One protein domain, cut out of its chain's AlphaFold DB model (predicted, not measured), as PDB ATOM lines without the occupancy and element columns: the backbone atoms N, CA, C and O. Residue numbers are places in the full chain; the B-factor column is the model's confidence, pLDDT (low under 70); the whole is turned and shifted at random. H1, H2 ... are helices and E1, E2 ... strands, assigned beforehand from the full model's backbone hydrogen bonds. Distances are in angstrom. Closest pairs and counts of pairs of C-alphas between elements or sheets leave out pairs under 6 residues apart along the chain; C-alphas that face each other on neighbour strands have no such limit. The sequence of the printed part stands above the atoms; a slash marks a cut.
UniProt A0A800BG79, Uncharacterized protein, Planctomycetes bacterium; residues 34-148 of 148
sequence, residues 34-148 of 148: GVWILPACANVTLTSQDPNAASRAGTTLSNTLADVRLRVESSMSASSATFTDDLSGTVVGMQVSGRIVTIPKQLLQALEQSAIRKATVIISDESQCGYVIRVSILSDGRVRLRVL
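Overview. This is residues 34 to 148 of the 148 residues of an uncharacterized protein of Planctomycetes bacterium (UniProt A0A800BG79). A large, twisted sheet of six strands and a small sheet of three lie face to face as a two-layer sandwich, E1, E3 and E6 covering part of one face of the larger sheet. H2 caps one end of the space between them, while the short H1 only grazes the large sheet, away from the small one. The printed part has 115 residues, with named elements in the order E1 H1 E2 E3 E4 E5 E6 H2 E7 E8 E9; its class is mixed, helices and strands. The large sheet runs E2 E9 E8 E7 E4 E5, antiparallel throughout, and the small one E1 E3 E6, mixed. The whole is compact, with a radius of gyration of the C-alphas of 13.0 A and spans of 36 by 28 by 24 A.

Arrangement. The large sheet holds E2, residues 57 to 61, E9, 143 to 147, E8, 129 to 137, E7, 118 to 124, E4, 80 to 85, and E5, 91 to 93. E7, E8 and E9 form a meander, each strand the antiparallel neighbour of the one before. Across E8 and E7, N 133 and O 121 are within hydrogen-bond range at 2.7 A; so are N 134 and O 146 across E8 and E9 at 2.8 A, N 59 and O 145 across E2 and E9 at 2.9 A, N 82 and O 122 across E4 and E7 at 2.8 A, and N 83 and O 92 across the hairpin E4 and E5 at 2.8 A. In the small sheet, E3, residues 68 to 71, is parallel to E1, 35 to 37, with N 36 and O 69 at 2.8 A, and antiparallel to E6, 100 to 103, with N 70 and O 101 at 2.8 A. The closest C-alphas of E4 and E6, those of Ala 81 and Val 101, are 6.9 A apart. E1 and E2 are only just apart, at 8.1 A. H2, residues 105 to 113, is on the large sheet at a height of 7.8 A, and every O i to N i+4 pair in it is within hydrogen-bond range. H1, residues 46 to 49, only grazes that sheet and is too short for such a pair.

Along the chain. E1 begins at C-alpha 35, (-3.469, 51.180, -2.610), and E9 ends at C-alpha 147, (-4.126, 36.540, 0.365). E8 is the longest strand, 26.4 A from C-alpha 129 at (1.306, 37.977, 12.394) to C-alpha 137. E7 measures 19.8 A, E4 17.0 A, E2 13.7 A, E9 13.4 A and H2 12.6 A.

Size, cuts and confidence. The C-alphas farthest apart, those of Ser 127 and Asp 140, are 38.0 A from each other. The printed part has no cut, and no link is long. Its mean pLDDT is 83.8; residue 34 and residues 45 to 53 are under 70.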
ATOM      1  N   GLY A  34      -4.414  53.699  -5.961       66.56
ATOM      2  CA  GLY A  34      -3.581  52.519  -6.247       66.56
ATOM      3  C   GLY A  34      -3.127  51.721  -5.015       66.56
ATOM      4  O   GLY A  34      -2.147  50.983  -5.104       66.56
ATOM      5  N   VAL A  35      -3.800  51.878  -3.865       78.88
ATOM      6  CA  VAL A  35      -3.469  51.180  -2.610       78.88
ATOM      7  C   VAL A  35      -4.546  50.152  -2.268       78.88
ATOM      8  O   VAL A  35      -5.685  50.514  -1.989       78.88
ATOM      9  N   TRP A  36      -4.178  48.873  -2.226       84.81
ATOM     10  CA  TRP A  36      -5.051  47.784  -1.801       84.81
ATOM     11  C   TRP A  36      -4.949  47.566  -0.289       84.81
ATOM     12  O   TRP A  36      -3.857  47.393   0.251       84.81
ATOM     13  N   ILE A  37      -6.087  47.585   0.402       85.75
ATOM     14  CA  ILE A  37      -6.161  47.362   1.850       85.75
ATOM     15  C   ILE A  37      -6.276  45.859   2.109       85.75
ATOM     16  O   ILE A  37      -7.196  45.212   1.605       85.75
ATOM     17  N   LEU A  38      -5.335  45.314   2.878       87.25
ATOM     18  CA  LEU A  38      -5.306  43.896   3.225       87.25
ATOM     19  C   LEU A  38      -6.347  43.565   4.314       87.25
ATOM     20  O   LEU A  38      -6.702  44.441   5.108       87.25
ATOM     21  N   PRO A  39      -6.850  42.315   4.364       82.56
ATOM     22  CA  PRO A  39      -7.726  41.854   5.444       82.56
ATOM     23  C   PRO A  39      -6.986  41.830   6.797       82.56
ATOM     24  O   PRO A  39      -5.815  42.196   6.886       82.56
ATOM     25  N   ALA A  40      -7.647  41.375   7.863       83.12
ATOM     26  CA  ALA A  40      -7.007  41.234   9.174       83.12
ATOM     27  C   ALA A  40      -5.757  40.327   9.115       83.12
ATOM     28  O   ALA A  40      -5.756  39.329   8.378       83.12
ATOM     29  N   CYS A  41      -4.703  40.647   9.868       82.69
ATOM     30  CA  CYS A  41      -3.496  39.818   9.915       82.69
ATOM     31  C   CYS A  41      -3.817  38.427  10.492       82.69
ATOM     32  O   CYS A  41      -4.756  38.252  11.271       82.69
ATOM     33  N   ALA A  42      -3.084  37.408  10.050       82.44
ATOM     34  CA  ALA A  42      -3.177  36.054  10.593       82.44
ATOM     35  C   ALA A  42      -1.780  35.530  10.924       82.44
ATOM     36  O   ALA A  42      -0.788  36.060  10.429       82.44
ATOM     37  N   ASN A  43      -1.692  34.492  11.753       81.31
ATOM     38  CA  ASN A  43      -0.404  33.885  12.062       81.31
ATOM     39  C   ASN A  43       0.192  33.251  10.791       81.31
ATOM     40  O   ASN A  43      -0.434  32.409  10.137       81.31
ATOM     41  N   VAL A  44       1.395  33.685  10.429       74.38
ATOM     42  CA  VAL A  44       2.154  33.213   9.272       74.38
ATOM     43  C   VAL A  44       2.883  31.930   9.673       74.38
ATOM     44  O   VAL A  44       4.105  31.868   9.761       74.38
ATOM     45  N   THR A  45       2.120  30.875   9.952       67.19
ATOM     46  CA  THR A  45       2.665  29.523  10.094       67.19
ATOM     47  C   THR A  45       3.011  28.939   8.724       67.19
ATOM     48  O   THR A  45       2.402  29.286   7.715       67.19
ATOM     49  N   LEU A  46       3.954  27.993   8.677       55.34
ATOM     50  CA  LEU A  46       4.361  27.279   7.450       55.34
ATOM     51  C   LEU A  46       3.178  26.633   6.695       55.34
ATOM     52  O   LEU A  46       3.214  26.507   5.475       55.34
ATOM     53  N   THR A  47       2.097  26.279   7.395       50.53
ATOM     54  CA  THR A  47       0.843  25.773   6.807       50.53
ATOM     55  C   THR A  47       0.113  26.799   5.935       50.53
ATOM     56  O   THR A  47      -0.599  26.413   5.012       50.53
ATOM     57  N   SER A  48       0.330  28.097   6.157       56.38
ATOM     58  CA  SER A  48      -0.241  29.197   5.365       56.38
ATOM     59  C   SER A  48       0.453  29.371   4.002       56.38
ATOM     60  O   SER A  48       0.061  30.223   3.208       56.38
ATOM     61  N   GLN A  49       1.491  28.573   3.712       58.62
ATOM     62  CA  GLN A  49       2.172  28.542   2.413       58.62
ATOM     63  C   GLN A  49       1.571  27.525   1.429       58.62
ATOM     64  O   GLN A  49       2.020  27.479   0.275       58.62
ATOM     65  N   ASP A  50       0.561  26.745   1.846       65.31
ATOM     66  CA  ASP A  50      -0.126  25.797   0.967       65.31
ATOM     67  C   ASP A  50      -0.728  26.544  -0.242       65.31
ATOM     68  O   ASP A  50      -1.601  27.402  -0.072       65.31
ATOM     69  N   PRO A  51      -0.288  26.252  -1.481       61.56
ATOM     70  CA  PRO A  51      -0.835  26.880  -2.682       61.56
ATOM     71  C   PRO A  51      -2.337  26.616  -2.887       61.56
ATOM     72  O   PRO A  51      -2.969  27.339  -3.663       61.56
ATOM     73  N   ASN A  52      -2.908  25.619  -2.204       66.69
ATOM     74  CA  ASN A  52      -4.329  25.277  -2.230       66.69
ATOM     75  C   ASN A  52      -5.125  25.857  -1.051       66.69
ATOM     76  O   ASN A  52      -6.330  25.609  -0.965       66.69
ATOM     77  N   ALA A  53      -4.492  26.631  -0.161       68.50
ATOM     78  CA  ALA A  53      -5.195  27.279   0.936       68.50
ATOM     79  C   ALA A  53      -6.339  28.172   0.414       68.50
ATOM     80  O   ALA A  53      -6.244  28.824  -0.636       68.50
ATOM     81  N   ALA A  54      -7.452  28.187   1.151       73.38
ATOM     82  CA  ALA A  54      -8.599  29.015   0.812       73.38
ATOM     83  C   ALA A  54      -8.199  30.494   0.867       73.38
ATOM     84  O   ALA A  54      -7.719  30.991   1.879       73.38
ATOM     85  N   SER A  55      -8.409  31.210  -0.237       79.69
ATOM     86  CA  SER A  55      -8.038  32.620  -0.317       79.69
ATOM     87  C   SER A  55      -8.949  33.467   0.569       79.69
ATOM     88  O   SER A  55     -10.163  33.485   0.368       79.69
ATOM     89  N   ARG A  56      -8.351  34.200   1.511       79.88
ATOM     90  CA  ARG A  56      -9.040  35.113   2.436       79.88
ATOM     91  C   ARG A  56      -9.490  36.402   1.755       79.88
ATOM     92  O   ARG A  56     -10.527  36.959   2.098       79.88
ATOM     93  N   ALA A  57      -8.704  36.879   0.794       83.69
ATOM     94  CA  ALA A  57      -9.013  38.040  -0.033       83.69
ATOM     95  C   ALA A  57      -8.260  37.953  -1.363       83.69
ATOM     96  O   ALA A  57      -7.193  37.345  -1.443       83.69
ATOM     97  N   GLY A  58      -8.766  38.604  -2.405       84.44
ATOM     98  CA  GLY A  58      -8.043  38.718  -3.664       84.44
ATOM     99  C   GLY A  58      -8.410  39.972  -4.436       84.44
ATOM    100  O   GLY A  58      -9.498  40.516  -4.270       84.44
ATOM    101  N   THR A  59      -7.489  40.420  -5.279       83.88
ATOM    102  CA  THR A  59      -7.704  41.526  -6.211       83.88
ATOM    103  C   THR A  59      -7.056  41.209  -7.552       83.88
ATOM    104  O   THR A  59      -6.104  40.427  -7.629       83.88
ATOM    105  N   THR A  60      -7.586  41.806  -8.614       85.06
ATOM    106  CA  THR A  60      -7.025  41.702  -9.960       85.06
ATOM    107  C   THR A  60      -6.739  43.105 -10.462       85.06
ATOM    108  O   THR A  60      -7.626  43.954 -10.491       85.06
ATOM    109  N   LEU A  61      -5.500  43.339 -10.868       82.25
ATOM    110  CA  LEU A  61      -5.035  44.588 -11.445       82.25
ATOM    111  C   LEU A  61      -4.990  44.465 -12.963       82.25
ATOM    112  O   LEU A  61      -4.658  43.408 -13.506       82.25
ATOM    113  N   SER A  62      -5.291  45.566 -13.646       78.62
ATOM    114  CA  SER A  62      -5.406  45.584 -15.105       78.62
ATOM    115  C   SER A  62      -4.073  45.419 -15.842       78.62
ATOM    116  O   SER A  62      -4.099  45.016 -16.998       78.62
ATOM    117  N   ASN A  63      -2.927  45.734 -15.223       77.62
ATOM    118  CA  ASN A  63      -1.601  45.570 -15.832       77.62
ATOM    119  C   ASN A  63      -0.467  45.517 -14.783       77.62
ATOM    120  O   ASN A  63      -0.692  45.756 -13.595       77.62
ATOM    121  N   THR A  64       0.752  45.224 -15.250       78.00
ATOM    122  CA  THR A  64       2.026  45.183 -14.498       78.00
ATOM    123  C   THR A  64       2.781  46.525 -14.494       78.00
ATOM    124  O   THR A  64       3.903  46.604 -13.997       78.00
ATOM    125  N   LEU A  65       2.206  47.592 -15.067       78.81
ATOM    126  CA  LEU A  65       2.922  48.840 -15.380       78.81
ATOM    127  C   LEU A  65       3.013  49.821 -14.204       78.81
ATOM    128  O   LEU A  65       3.768  50.796 -14.270       78.81
ATOM    129  N   ALA A  66       2.249  49.581 -13.142       82.25
ATOM    130  CA  ALA A  66       2.192  50.422 -11.956       82.25
ATOM    131  C   ALA A  66       2.668  49.667 -10.713       82.25
ATOM    132  O   ALA A  66       2.526  48.447 -10.612       82.25
ATOM    133  N   ASP A  67       3.218  50.414  -9.758       85.31
ATOM    134  CA  ASP A  67       3.573  49.867  -8.453       85.31
ATOM    135  C   ASP A  67       2.307  49.476  -7.689       85.31
ATOM    136  O   ASP A  67       1.328  50.226  -7.649       85.31
ATOM    137  N   VAL A  68       2.341  48.313  -7.044       86.62
ATOM    138  CA  VAL A  68       1.211  47.820  -6.256       86.62
ATOM    139  C   VAL A  68       1.473  48.132  -4.803       86.62
ATOM    140  O   VAL A  68       2.408  47.614  -4.197       86.62
ATOM    141  N   ARG A  69       0.637  48.992  -4.232       88.94
ATOM    142  CA  ARG A  69       0.751  49.381  -2.832       88.94
ATOM    143  C   ARG A  69      -0.230  48.567  -2.010       88.94
ATOM    144  O   ARG A  69      -1.419  48.543  -2.301       88.94
ATOM    145  N   LEU A  70       0.273  47.915  -0.976       89.12
ATOM    146  CA  LEU A  70      -0.477  47.080  -0.054       89.12
ATOM    147  C   LEU A  70      -0.472  47.755   1.310       89.12
ATOM    148  O   LEU A  70       0.591  47.996   1.879       89.12
ATOM    149  N   ARG A  71      -1.646  48.075   1.841       89.38
ATOM    150  CA  ARG A  71      -1.774  48.631   3.185       89.38
ATOM    151  C   ARG A  71      -2.005  47.502   4.178       89.38
ATOM    152  O   ARG A  71      -3.023  46.817   4.088       89.38
ATOM    153  N   VAL A  72      -1.073  47.343   5.114       88.69
ATOM    154  CA  VAL A  72      -1.194  46.386   6.223       88.69
ATOM    155  C   VAL A  72      -2.128  46.922   7.305       88.69
ATOM    156  O   VAL A  72      -2.340  48.137   7.422       88.69
ATOM    157  N   GLU A  73      -2.702  46.013   8.090       84.75
ATOM    158  CA  GLU A  73      -3.565  46.362   9.213       84.75
ATOM    159  C   GLU A  73      -2.833  47.233  10.247       84.75
ATOM    160  O   GLU A  73      -1.620  47.151  10.436       84.75
ATOM    161  N   SER A  74      -3.578  48.093  10.941       81.25
ATOM    162  CA  SER A  74      -3.032  48.967  11.979       81.25
ATOM    163  C   SER A  74      -2.548  48.249  13.237       81.25
ATOM    164  O   SER A  74      -1.808  48.860  14.005       81.25
ATOM    165  N   SER A  75      -3.012  47.021  13.466       79.56
ATOM    166  CA  SER A  75      -2.641  46.168  14.598       79.56
ATOM    167  C   SER A  75      -1.256  45.540  14.437       79.56
ATOM    168  O   SER A  75      -0.659  45.170  15.441       79.56
ATOM    169  N   MET A  76      -0.737  45.446  13.205       80.44
ATOM    170  CA  MET A  76       0.610  44.937  12.961       80.44
ATOM    171  C   MET A  76       1.668  45.942  13.418       80.44
ATOM    172  O   MET A  76       1.582  47.146  13.136       80.44
ATOM    173  N   SER A  77       2.690  45.411  14.088       79.56
ATOM    174  CA  SER A  77       3.931  46.117  14.417       79.56
ATOM    175  C   SER A  77       4.769  46.386  13.157       79.56
ATOM    176  O   SER A  77       4.299  46.230  12.028       79.56
ATOM    177  N   ALA A  78       6.022  46.828  13.324       79.25
ATOM    178  CA  ALA A  78       6.955  47.035  12.218       79.25
ATOM    179  C   ALA A  78       7.011  45.794  11.308       79.25
ATOM    180  O   ALA A  78       7.523  44.741  11.687       79.25
ATOM    181  N   SER A  79       6.449  45.920  10.106       85.06
ATOM    182  CA  SER A  79       6.317  44.809   9.171       85.06
ATOM    183  C   SER A  79       7.539  44.719   8.269       85.06
ATOM    184  O   SER A  79       7.969  45.714   7.686       85.06
ATOM    185  N   SER A  80       8.041  43.506   8.098       88.12
ATOM    186  CA  SER A  80       8.989  43.147   7.049       88.12
ATOM    187  C   SER A  80       8.234  42.522   5.880       88.12
ATOM    188  O   SER A  80       7.189  41.899   6.076       88.12
ATOM    189  N   ALA A  81       8.728  42.717   4.660       91.12
ATOM    190  CA  ALA A  81       8.081  42.187   3.473       91.12
ATOM    191  C   ALA A  81       9.114  41.613   2.502       91.12
ATOM    192  O   ALA A  81      10.121  42.256   2.200       91.12
ATOM    193  N   THR A  82       8.855  40.412   1.996       91.69
ATOM    194  CA  THR A  82       9.723  39.697   1.060       91.69
ATOM    195  C   THR A  82       8.926  39.228  -0.146       91.69
ATOM    196  O   THR A  82       7.768  38.836  -0.035       91.69
ATOM    197  N   PHE A  83       9.543  39.304  -1.319       91.31
ATOM    198  CA  PHE A  83       9.027  38.788  -2.577       91.31
ATOM    199  C   PHE A  83       9.882  37.595  -2.993       91.31
ATOM    200  O   PHE A  83      11.097  37.729  -3.116       91.31
ATOM    201  N   THR A  84       9.250  36.456  -3.236       90.88
ATOM    202  CA  THR A  84       9.910  35.224  -3.657       90.88
ATOM    203  C   THR A  84       9.351  34.783  -4.997       90.88
ATOM    204  O   THR A  84       8.160  34.487  -5.108       90.88
ATOM    205  N   ASP A  85      10.199  34.727  -6.018       88.88
ATOM    206  CA  ASP A  85       9.833  34.149  -7.312       88.88
ATOM    207  C   ASP A  85       9.807  32.614  -7.212       88.88
ATOM    208  O   ASP A  85      10.763  32.001  -6.740       88.88
ATOM    209  N   ASP A  86       8.703  31.992  -7.633       85.31
ATOM    210  CA  ASP A  86       8.453  30.555  -7.423       85.31
ATOM    211  C   ASP A  86       9.317  29.676  -8.355       85.31
ATOM    212  O   ASP A  86       9.551  28.508  -8.063       85.31
ATOM    213  N   LEU A  87       9.826  30.241  -9.461       84.81
ATOM    214  CA  LEU A  87      10.702  29.545 -10.410       84.81
ATOM    215  C   LEU A  87      12.160  29.521  -9.944       84.81
ATOM    216  O   LEU A  87      12.793  28.470  -9.923       84.81
ATOM    217  N   SER A  88      12.706  30.690  -9.626       82.19
ATOM    218  CA  SER A  88      14.116  30.862  -9.271       82.19
ATOM    219  C   SER A  88      14.390  30.660  -7.784       82.19
ATOM    220  O   SER A  88      15.542  30.473  -7.400       82.19
ATOM    221  N   GLY A  89      13.361  30.743  -6.935       82.56
ATOM    222  CA  GLY A  89      13.516  30.772  -5.481       82.56
ATOM    223  C   GLY A  89      14.196  32.045  -4.968       82.56
ATOM    224  O   GLY A  89      14.545  32.121  -3.790       82.56
ATOM    225  N   THR A  90      14.403  33.047  -5.829       86.00
ATOM    226  CA  THR A  90      15.072  34.298  -5.458       86.00
ATOM    227  C   THR A  90      14.194  35.083  -4.500       86.00
ATOM    228  O   THR A  90      13.047  35.393  -4.825       86.00
ATOM    229  N   VAL A  91      14.753  35.442  -3.344       88.75
ATOM    230  CA  VAL A  91      14.082  36.257  -2.328       88.75
ATOM    231  C   VAL A  91      14.596  37.689  -2.404       88.75
ATOM    232  O   VAL A  91      15.793  37.941  -2.280       88.75
ATOM    233  N   VAL A  92      13.681  38.637  -2.577       91.06
ATOM    234  CA  VAL A  92      13.960  40.072  -2.643       91.06
ATOM    235  C   VAL A  92      13.230  40.771  -1.501       91.06
ATOM    236  O   VAL A  92      12.013  40.655  -1.363       91.06
ATOM    237  N   GLY A  93      13.966  41.509  -0.672       89.81
ATOM    238  CA  GLY A  93      13.371  42.366   0.352       89.81
ATOM    239  C   GLY A  93      12.620  43.534  -0.287       89.81
ATOM    240  O   GLY A  93      13.133  44.186  -1.195       89.81
ATOM    241  N   MET A  94      11.405  43.802   0.179       89.88
ATOM    242  CA  MET A  94      10.591  44.914  -0.307       89.88
ATOM    243  C   MET A  94      10.669  46.110   0.632       89.88
ATOM    244  O   MET A  94      10.837  45.976   1.845       89.88
ATOM    245  N   GLN A  95      10.499  47.301   0.062       85.69
ATOM    246  CA  GLN A  95      10.421  48.518   0.853       85.69
ATOM    247  C   GLN A  95       9.065  48.623   1.551       85.69
ATOM    248  O   GLN A  95       8.002  48.525   0.929       85.69
ATOM    249  N   VAL A  96       9.131  48.885   2.853       88.69
ATOM    250  CA  VAL A  96       7.978  49.149   3.707       88.69
ATOM    251  C   VAL A  96       8.084  50.585   4.204       88.69
ATOM    252  O   VAL A  96       9.039  50.949   4.882       88.69
ATOM    253  N   SER A  97       7.114  51.422   3.838       86.75
ATOM    254  CA  SER A  97       7.027  52.818   4.279       86.75
ATOM    255  C   SER A  97       5.843  52.973   5.226       86.75
ATOM    256  O   SER A  97       4.685  53.027   4.803       86.75
ATOM    257  N   GLY A  98       6.126  53.002   6.528       85.94
ATOM    258  CA  GLY A  98       5.098  52.990   7.566       85.94
ATOM    259  C   GLY A  98       4.286  51.693   7.520       85.94
ATOM    260  O   GLY A  98       4.779  50.644   7.908       85.94
ATOM    261  N   ARG A  99       3.044  51.773   7.027       84.69
ATOM    262  CA  ARG A  99       2.110  50.634   6.886       84.69
ATOM    263  C   ARG A  99       1.805  50.279   5.432       84.69
ATOM    264  O   ARG A  99       0.793  49.643   5.144       84.69
ATOM    265  N   ILE A 100       2.620  50.764   4.502       88.31
ATOM    266  CA  ILE A 100       2.448  50.505   3.077       88.31
ATOM    267  C   ILE A 100       3.639  49.688   2.595       88.31
ATOM    268  O   ILE A 100       4.776  50.161   2.613       88.31
ATOM    269  N   VAL A 101       3.357  48.471   2.146       90.12
ATOM    270  CA  VAL A 101       4.297  47.610   1.432       90.12
ATOM    271  C   VAL A 101       4.114  47.872  -0.054       90.12
ATOM    272  O   VAL A 101       2.999  47.794  -0.562       90.12
ATOM    273  N   THR A 102       5.191  48.205  -0.759       89.38
ATOM    274  CA  THR A 102       5.117  48.461  -2.202       89.38
ATOM    275  C   THR A 102       5.778  47.320  -2.954       89.38
ATOM    276  O   THR A 102       6.964  47.069  -2.762       89.38
ATOM    277  N   ILE A 103       5.016  46.655  -3.822       89.62
ATOM    278  CA  ILE A 103       5.554  45.743  -4.830       89.62
ATOM    279  C   ILE A 103       5.944  46.606  -6.035       89.62
ATOM    280  O   ILE A 103       5.055  47.180  -6.678       89.62
ATOM    281  N   PRO A 104       7.244  46.723  -6.347       88.56
ATOM    282  CA  PRO A 104       7.695  47.524  -7.472       88.56
ATOM    283  C   PRO A 104       7.209  46.936  -8.792       88.56
ATOM    284  O   PRO A 104       7.266  45.720  -9.001       88.56
ATOM    285  N   LYS A 105       6.837  47.805  -9.733       87.94
ATOM    286  CA  LYS A 105       6.491  47.399 -11.101       87.94
ATOM    287  C   LYS A 105       7.601  46.590 -11.773       87.94
ATOM    288  O   LYS A 105       7.303  45.677 -12.530       87.94
ATOM    289  N   GLN A 106       8.875  46.858 -11.458       88.94
ATOM    290  CA  GLN A 106       9.994  46.104 -12.036       88.94
ATOM    291  C   GLN A 106       9.951  44.617 -11.660       88.94
ATOM    292  O   GLN A 106      10.267  43.779 -12.498       88.94
ATOM    293  N   LEU A 107       9.527  44.275 -10.434       88.81
ATOM    294  CA  LEU A 107       9.375  42.873 -10.029       88.81
ATOM    295  C   LEU A 107       8.202  42.212 -10.754       88.81
ATOM    296  O   LEU A 107       8.305  41.058 -11.159       88.81
ATOM    297  N   LEU A 108       7.110  42.947 -10.968       87.69
ATOM    298  CA  LEU A 108       5.956  42.449 -11.720       87.69
ATOM    299  C   LEU A 108       6.290  42.231 -13.199       87.69
ATOM    300  O   LEU A 108       5.916  41.210 -13.765       87.69
ATOM    301  N   GLN A 109       7.041  43.147 -13.809       89.00
ATOM    302  CA  GLN A 109       7.524  43.012 -15.184       89.00
ATOM    303  C   GLN A 109       8.527  41.862 -15.330       89.00
ATOM    304  O   GLN A 109       8.457  41.105 -16.295       89.00
ATOM    305  N   ALA A 110       9.431  41.682 -14.363       88.38
ATOM    306  CA  ALA A 110      10.332  40.530 -14.345       88.38
ATOM    307  C   ALA A 110       9.551  39.211 -14.212       88.38
ATOM    308  O   ALA A 110       9.835  38.243 -14.917       88.38
ATOM    309  N   LEU A 111       8.517  39.188 -13.366       87.50
ATOM    310  CA  LEU A 111       7.642  38.031 -13.205       87.50
ATOM    311  C   LEU A 111       6.847  37.715 -14.482       87.50
ATOM    312  O   LEU A 111       6.575  36.550 -14.761       87.50
ATOM    313  N   GLU A 112       6.488  38.726 -15.273       87.00
ATOM    314  CA  GLU A 112       5.785  38.554 -16.553       87.00
ATOM    315  C   GLU A 112       6.643  37.819 -17.589       87.00
ATOM    316  O   GLU A 112       6.135  36.997 -18.361       87.00
ATOM    317  N   GLN A 113       7.952  38.080 -17.560       85.44
ATOM    318  CA  GLN A 113       8.952  37.416 -18.395       85.44
ATOM    319  C   GLN A 113       9.325  36.015 -17.881       85.44
ATOM    320  O   GLN A 113       9.882  35.217 -18.634       85.44
ATOM    321  N   SER A 114       9.007  35.694 -16.622       85.06
ATOM    322  CA  SER A 114       9.235  34.372 -16.031       85.06
ATOM    323  C   SER A 114       8.291  33.321 -16.628       85.06
ATOM    324  O   SER A 114       7.129  33.596 -16.923       85.06
ATOM    325  N   ALA A 115       8.765  32.080 -16.767       81.25
ATOM    326  CA  ALA A 115       7.976  30.987 -17.338       81.25
ATOM    327  C   ALA A 115       6.792  30.570 -16.444       81.25
ATOM    328  O   ALA A 115       5.736  30.193 -16.949       81.25
ATOM    329  N   ILE A 116       6.954  30.650 -15.117       83.75
ATOM    330  CA  ILE A 116       5.928  30.216 -14.153       83.75
ATOM    331  C   ILE A 116       4.926  31.337 -13.853       83.75
ATOM    332  O   ILE A 116       3.781  31.043 -13.509       83.75
ATOM    333  N   ARG A 117       5.320  32.611 -14.015       89.69
ATOM    334  CA  ARG A 117       4.461  33.789 -13.781       89.69
ATOM    335  C   ARG A 117       3.771  33.794 -12.410       89.69
ATOM    336  O   ARG A 117       2.676  34.342 -12.263       89.69
ATOM    337  N   LYS A 118       4.384  33.161 -11.405       90.56
ATOM    338  CA  LYS A 118       3.899  33.102 -10.021       90.56
ATOM    339  C   LYS A 118       4.999  33.505  -9.056       90.56
ATOM    340  O   LYS A 118       6.145  33.098  -9.203       90.56
ATOM    341  N   ALA A 119       4.611  34.268  -8.050       90.50
ATOM    342  CA  ALA A 119       5.466  34.663  -6.953       90.50
ATOM    343  C   ALA A 119       4.685  34.630  -5.640       90.50
ATOM    344  O   ALA A 119       3.449  34.635  -5.612       90.50
ATOM    345  N   THR A 120       5.424  34.611  -4.543       90.94
ATOM    346  CA  THR A 120       4.885  34.648  -3.192       90.94
ATOM    347  C   THR A 120       5.451  35.857  -2.484       90.94
ATOM    348  O   THR A 120       6.659  36.012  -2.366       90.94
ATOM    349  N   VAL A 121       4.568  36.716  -2.008       90.88
ATOM    350  CA  VAL A 121       4.897  37.838  -1.148       90.88
ATOM    351  C   VAL A 121       4.557  37.452   0.280       90.88
ATOM    352  O   VAL A 121       3.424  37.075   0.561       90.88
ATOM    353  N   ILE A 122       5.525  37.541   1.180       90.50
ATOM    354  CA  ILE A 122       5.316  37.301   2.605       90.50
ATOM    355  C   ILE A 122       5.504  38.630   3.314       90.50
ATOM    356  O   ILE A 122       6.522  39.293   3.145       90.50
ATOM    357  N   ILE A 123       4.499  39.037   4.078       90.69
ATOM    358  CA  ILE A 123       4.557  40.216   4.934       90.69
ATOM    359  C   ILE A 123       4.363  39.716   6.354       90.69
ATOM    360  O   ILE A 123       3.348  39.086   6.624       90.69
ATOM    361  N   SER A 124       5.298  39.987   7.253       90.44
ATOM    362  CA  SER A 124       5.214  39.529   8.640       90.44
ATOM    363  C   SER A 124       5.808  40.544   9.603       90.44
ATOM    364  O   SER A 124       6.778  41.238   9.277       90.44
ATOM    365  N   ASP A 125       5.230  40.611  10.796       88.94
ATOM    366  CA  ASP A 125       5.782  41.338  11.932       88.94
ATOM    367  C   ASP A 125       6.636  40.434  12.841       88.94
ATOM    368  O   ASP A 125       6.845  39.246  12.581       88.94
ATOM    369  N   GLU A 126       7.143  41.022  13.922       84.81
ATOM    370  CA  GLU A 126       7.925  40.349  14.967       84.81
ATOM    371  C   GLU A 126       7.159  39.243  15.716       84.81
ATOM    372  O   GLU A 126       7.770  38.321  16.249       84.81
ATOM    373  N   SER A 127       5.825  39.315  15.737       83.44
ATOM    374  CA  SER A 127       4.938  38.340  16.383       83.44
ATOM    375  C   SER A 127       4.493  37.232  15.427       83.44
ATOM    376  O   SER A 127       3.614  36.441  15.770       83.44
ATOM    377  N   GLN A 128       5.075  37.175  14.223       83.00
ATOM    378  CA  GLN A 128       4.666  36.279  13.142       83.00
ATOM    379  C   GLN A 128       3.200  36.473  12.715       83.00
ATOM    380  O   GLN A 128       2.641  35.600  12.053       83.00
ATOM    381  N   CYS A 129       2.562  37.605  13.041       86.06
ATOM    382  CA  CYS A 129       1.306  37.977  12.394       86.06
ATOM    383  C   CYS A 129       1.626  38.573  11.028       86.06
ATOM    384  O   CYS A 129       2.648  39.234  10.843       86.06
ATOM    385  N   GLY A 130       0.767  38.337  10.044       88.31
ATOM    386  CA  GLY A 130       0.995  38.845   8.707       88.31
ATOM    387  C   GLY A 130       0.144  38.212   7.623       88.31
ATOM    388  O   GLY A 130      -1.011  37.836   7.836       88.31
ATOM    389  N   TYR A 131       0.732  38.170   6.431       88.44
ATOM    390  CA  TYR A 131       0.080  37.836   5.179       88.44
ATOM    391  C   TYR A 131       0.997  36.987   4.310       88.44
ATOM    392  O   TYR A 131       2.153  37.340   4.071       88.44
ATOM    393  N   VAL A 132       0.434  35.919   3.752       89.50
ATOM    394  CA  VAL A 132       1.014  35.220   2.608       89.50
ATOM    395  C   VAL A 132       0.183  35.595   1.392       89.50
ATOM    396  O   VAL A 132      -1.013  35.327   1.330       89.50
ATOM    397  N   ILE A 133       0.800  36.268   0.431       90.12
ATOM    398  CA  ILE A 133       0.139  36.800  -0.753       90.12
ATOM    399  C   ILE A 133       0.712  36.096  -1.975       90.12
ATOM    400  O   ILE A 133       1.869  36.278  -2.337       90.12
ATOM    401  N   ARG A 134      -0.106  35.301  -2.655       90.06
ATOM    402  CA  ARG A 134       0.241  34.720  -3.950       90.06
ATOM    403  C   ARG A 134      -0.033  35.737  -5.048       90.06
ATOM    404  O   ARG A 134      -1.153  36.229  -5.184       90.06
ATOM    405  N   VAL A 135       0.992  36.023  -5.835       90.50
ATOM    406  CA  VAL A 135       0.929  36.878  -7.020       90.50
ATOM    407  C   VAL A 135       1.003  35.971  -8.240       90.50
ATOM    408  O   VAL A 135       1.920  35.161  -8.351       90.50
ATOM    409  N   SER A 136       0.048  36.083  -9.157       90.62
ATOM    410  CA  SER A 136       0.083  35.370 -10.431       90.62
ATOM    411  C   SER A 136      -0.280  36.283 -11.590       90.62
ATOM    412  O   SER A 136      -1.218  37.073 -11.499       90.62
ATOM    413  N   ILE A 137       0.448  36.166 -12.696       89.00
ATOM    414  CA  ILE A 137       0.140  36.898 -13.925       89.00
ATOM    415  C   ILE A 137      -0.686  35.984 -14.821       89.00
ATOM    416  O   ILE A 137      -0.280  34.872 -15.163       89.00
ATOM    417  N   LEU A 138      -1.887  36.445 -15.144       87.88
ATOM    418  CA  LEU A 138      -2.829  35.745 -16.002       87.88
ATOM    419  C   LEU A 138      -2.368  35.820 -17.466       87.88
ATOM    420  O   LEU A 138      -1.570  36.674 -17.852       87.88
ATOM    421  N   SER A 139      -2.875  34.920 -18.308       83.25
ATOM    422  CA  SER A 139      -2.514  34.868 -19.734       83.25
ATOM    423  C   SER A 139      -2.883  36.138 -20.512       83.25
ATOM    424  O   SER A 139      -2.325  36.372 -21.576       83.25
ATOM    425  N   ASP A 140      -3.790  36.953 -19.975       82.25
ATOM    426  CA  ASP A 140      -4.220  38.241 -20.525       82.25
ATOM    427  C   ASP A 140      -3.378  39.440 -20.036       82.25
ATOM    428  O   ASP A 140      -3.718  40.582 -20.334       82.25
ATOM    429  N   GLY A 141      -2.299  39.198 -19.280       79.25
ATOM    430  CA  GLY A 141      -1.407  40.240 -18.758       79.25
ATOM    431  C   GLY A 141      -1.903  40.920 -17.476       79.25
ATOM    432  O   GLY A 141      -1.233  41.808 -16.945       79.25
ATOM    433  N   ARG A 142      -3.055  40.507 -16.932       85.25
ATOM    434  CA  ARG A 142      -3.547  41.010 -15.643       85.25
ATOM    435  C   ARG A 142      -2.818  40.356 -14.477       85.25
ATOM    436  O   ARG A 142      -2.501  39.167 -14.504       85.25
ATOM    437  N   VAL A 143      -2.616  41.119 -13.406       86.81
ATOM    438  CA  VAL A 143      -1.974  40.625 -12.180       86.81
ATOM    439  C   VAL A 143      -3.046  40.258 -11.173       86.81
ATOM    440  O   VAL A 143      -3.850  41.098 -10.780       86.81
ATOM    441  N   ARG A 144      -3.049  39.011 -10.716       88.88
ATOM    442  CA  ARG A 144      -3.934  38.530  -9.662       88.88
ATOM    443  C   ARG A 144      -3.153  38.404  -8.364       88.88
ATOM    444  O   ARG A 144      -2.148  37.702  -8.309       88.88
ATOM    445  N   LEU A 145      -3.642  39.045  -7.312       89.19
ATOM    446  CA  LEU A 145      -3.121  38.901  -5.959       89.19
ATOM    447  C   LEU A 145      -4.147  38.160  -5.109       89.19
ATOM    448  O   LEU A 145      -5.340  38.461  -5.163       89.19
ATOM    449  N   ARG A 146      -3.689  37.187  -4.325       89.31
ATOM    450  CA  ARG A 146      -4.523  36.390  -3.420       89.31
ATOM    451  C   ARG A 146      -3.847  36.293  -2.065       89.31
ATOM    452  O   ARG A 146      -2.745  35.771  -1.981       89.31
ATOM    453  N   VAL A 147      -4.515  36.771  -1.027       87.81
ATOM    454  CA  VAL A 147      -4.126  36.540   0.365       87.81
ATOM    455  C   VAL A 147      -4.606  35.148   0.760       87.81
ATOM    456  O   VAL A 147      -5.770  34.814   0.501       87.81
ATOM    457  N   LEU A 148      -3.705  34.362   1.339       84.06
ATOM    458  CA  LEU A 148      -3.964  33.062   1.955       84.06
ATOM    459  C   LEU A 148      -4.187  33.216   3.465       84.06
ATOM    460  O   LEU A 148      -3.655  34.185   4.061       84.06
TER     461      LEU A 148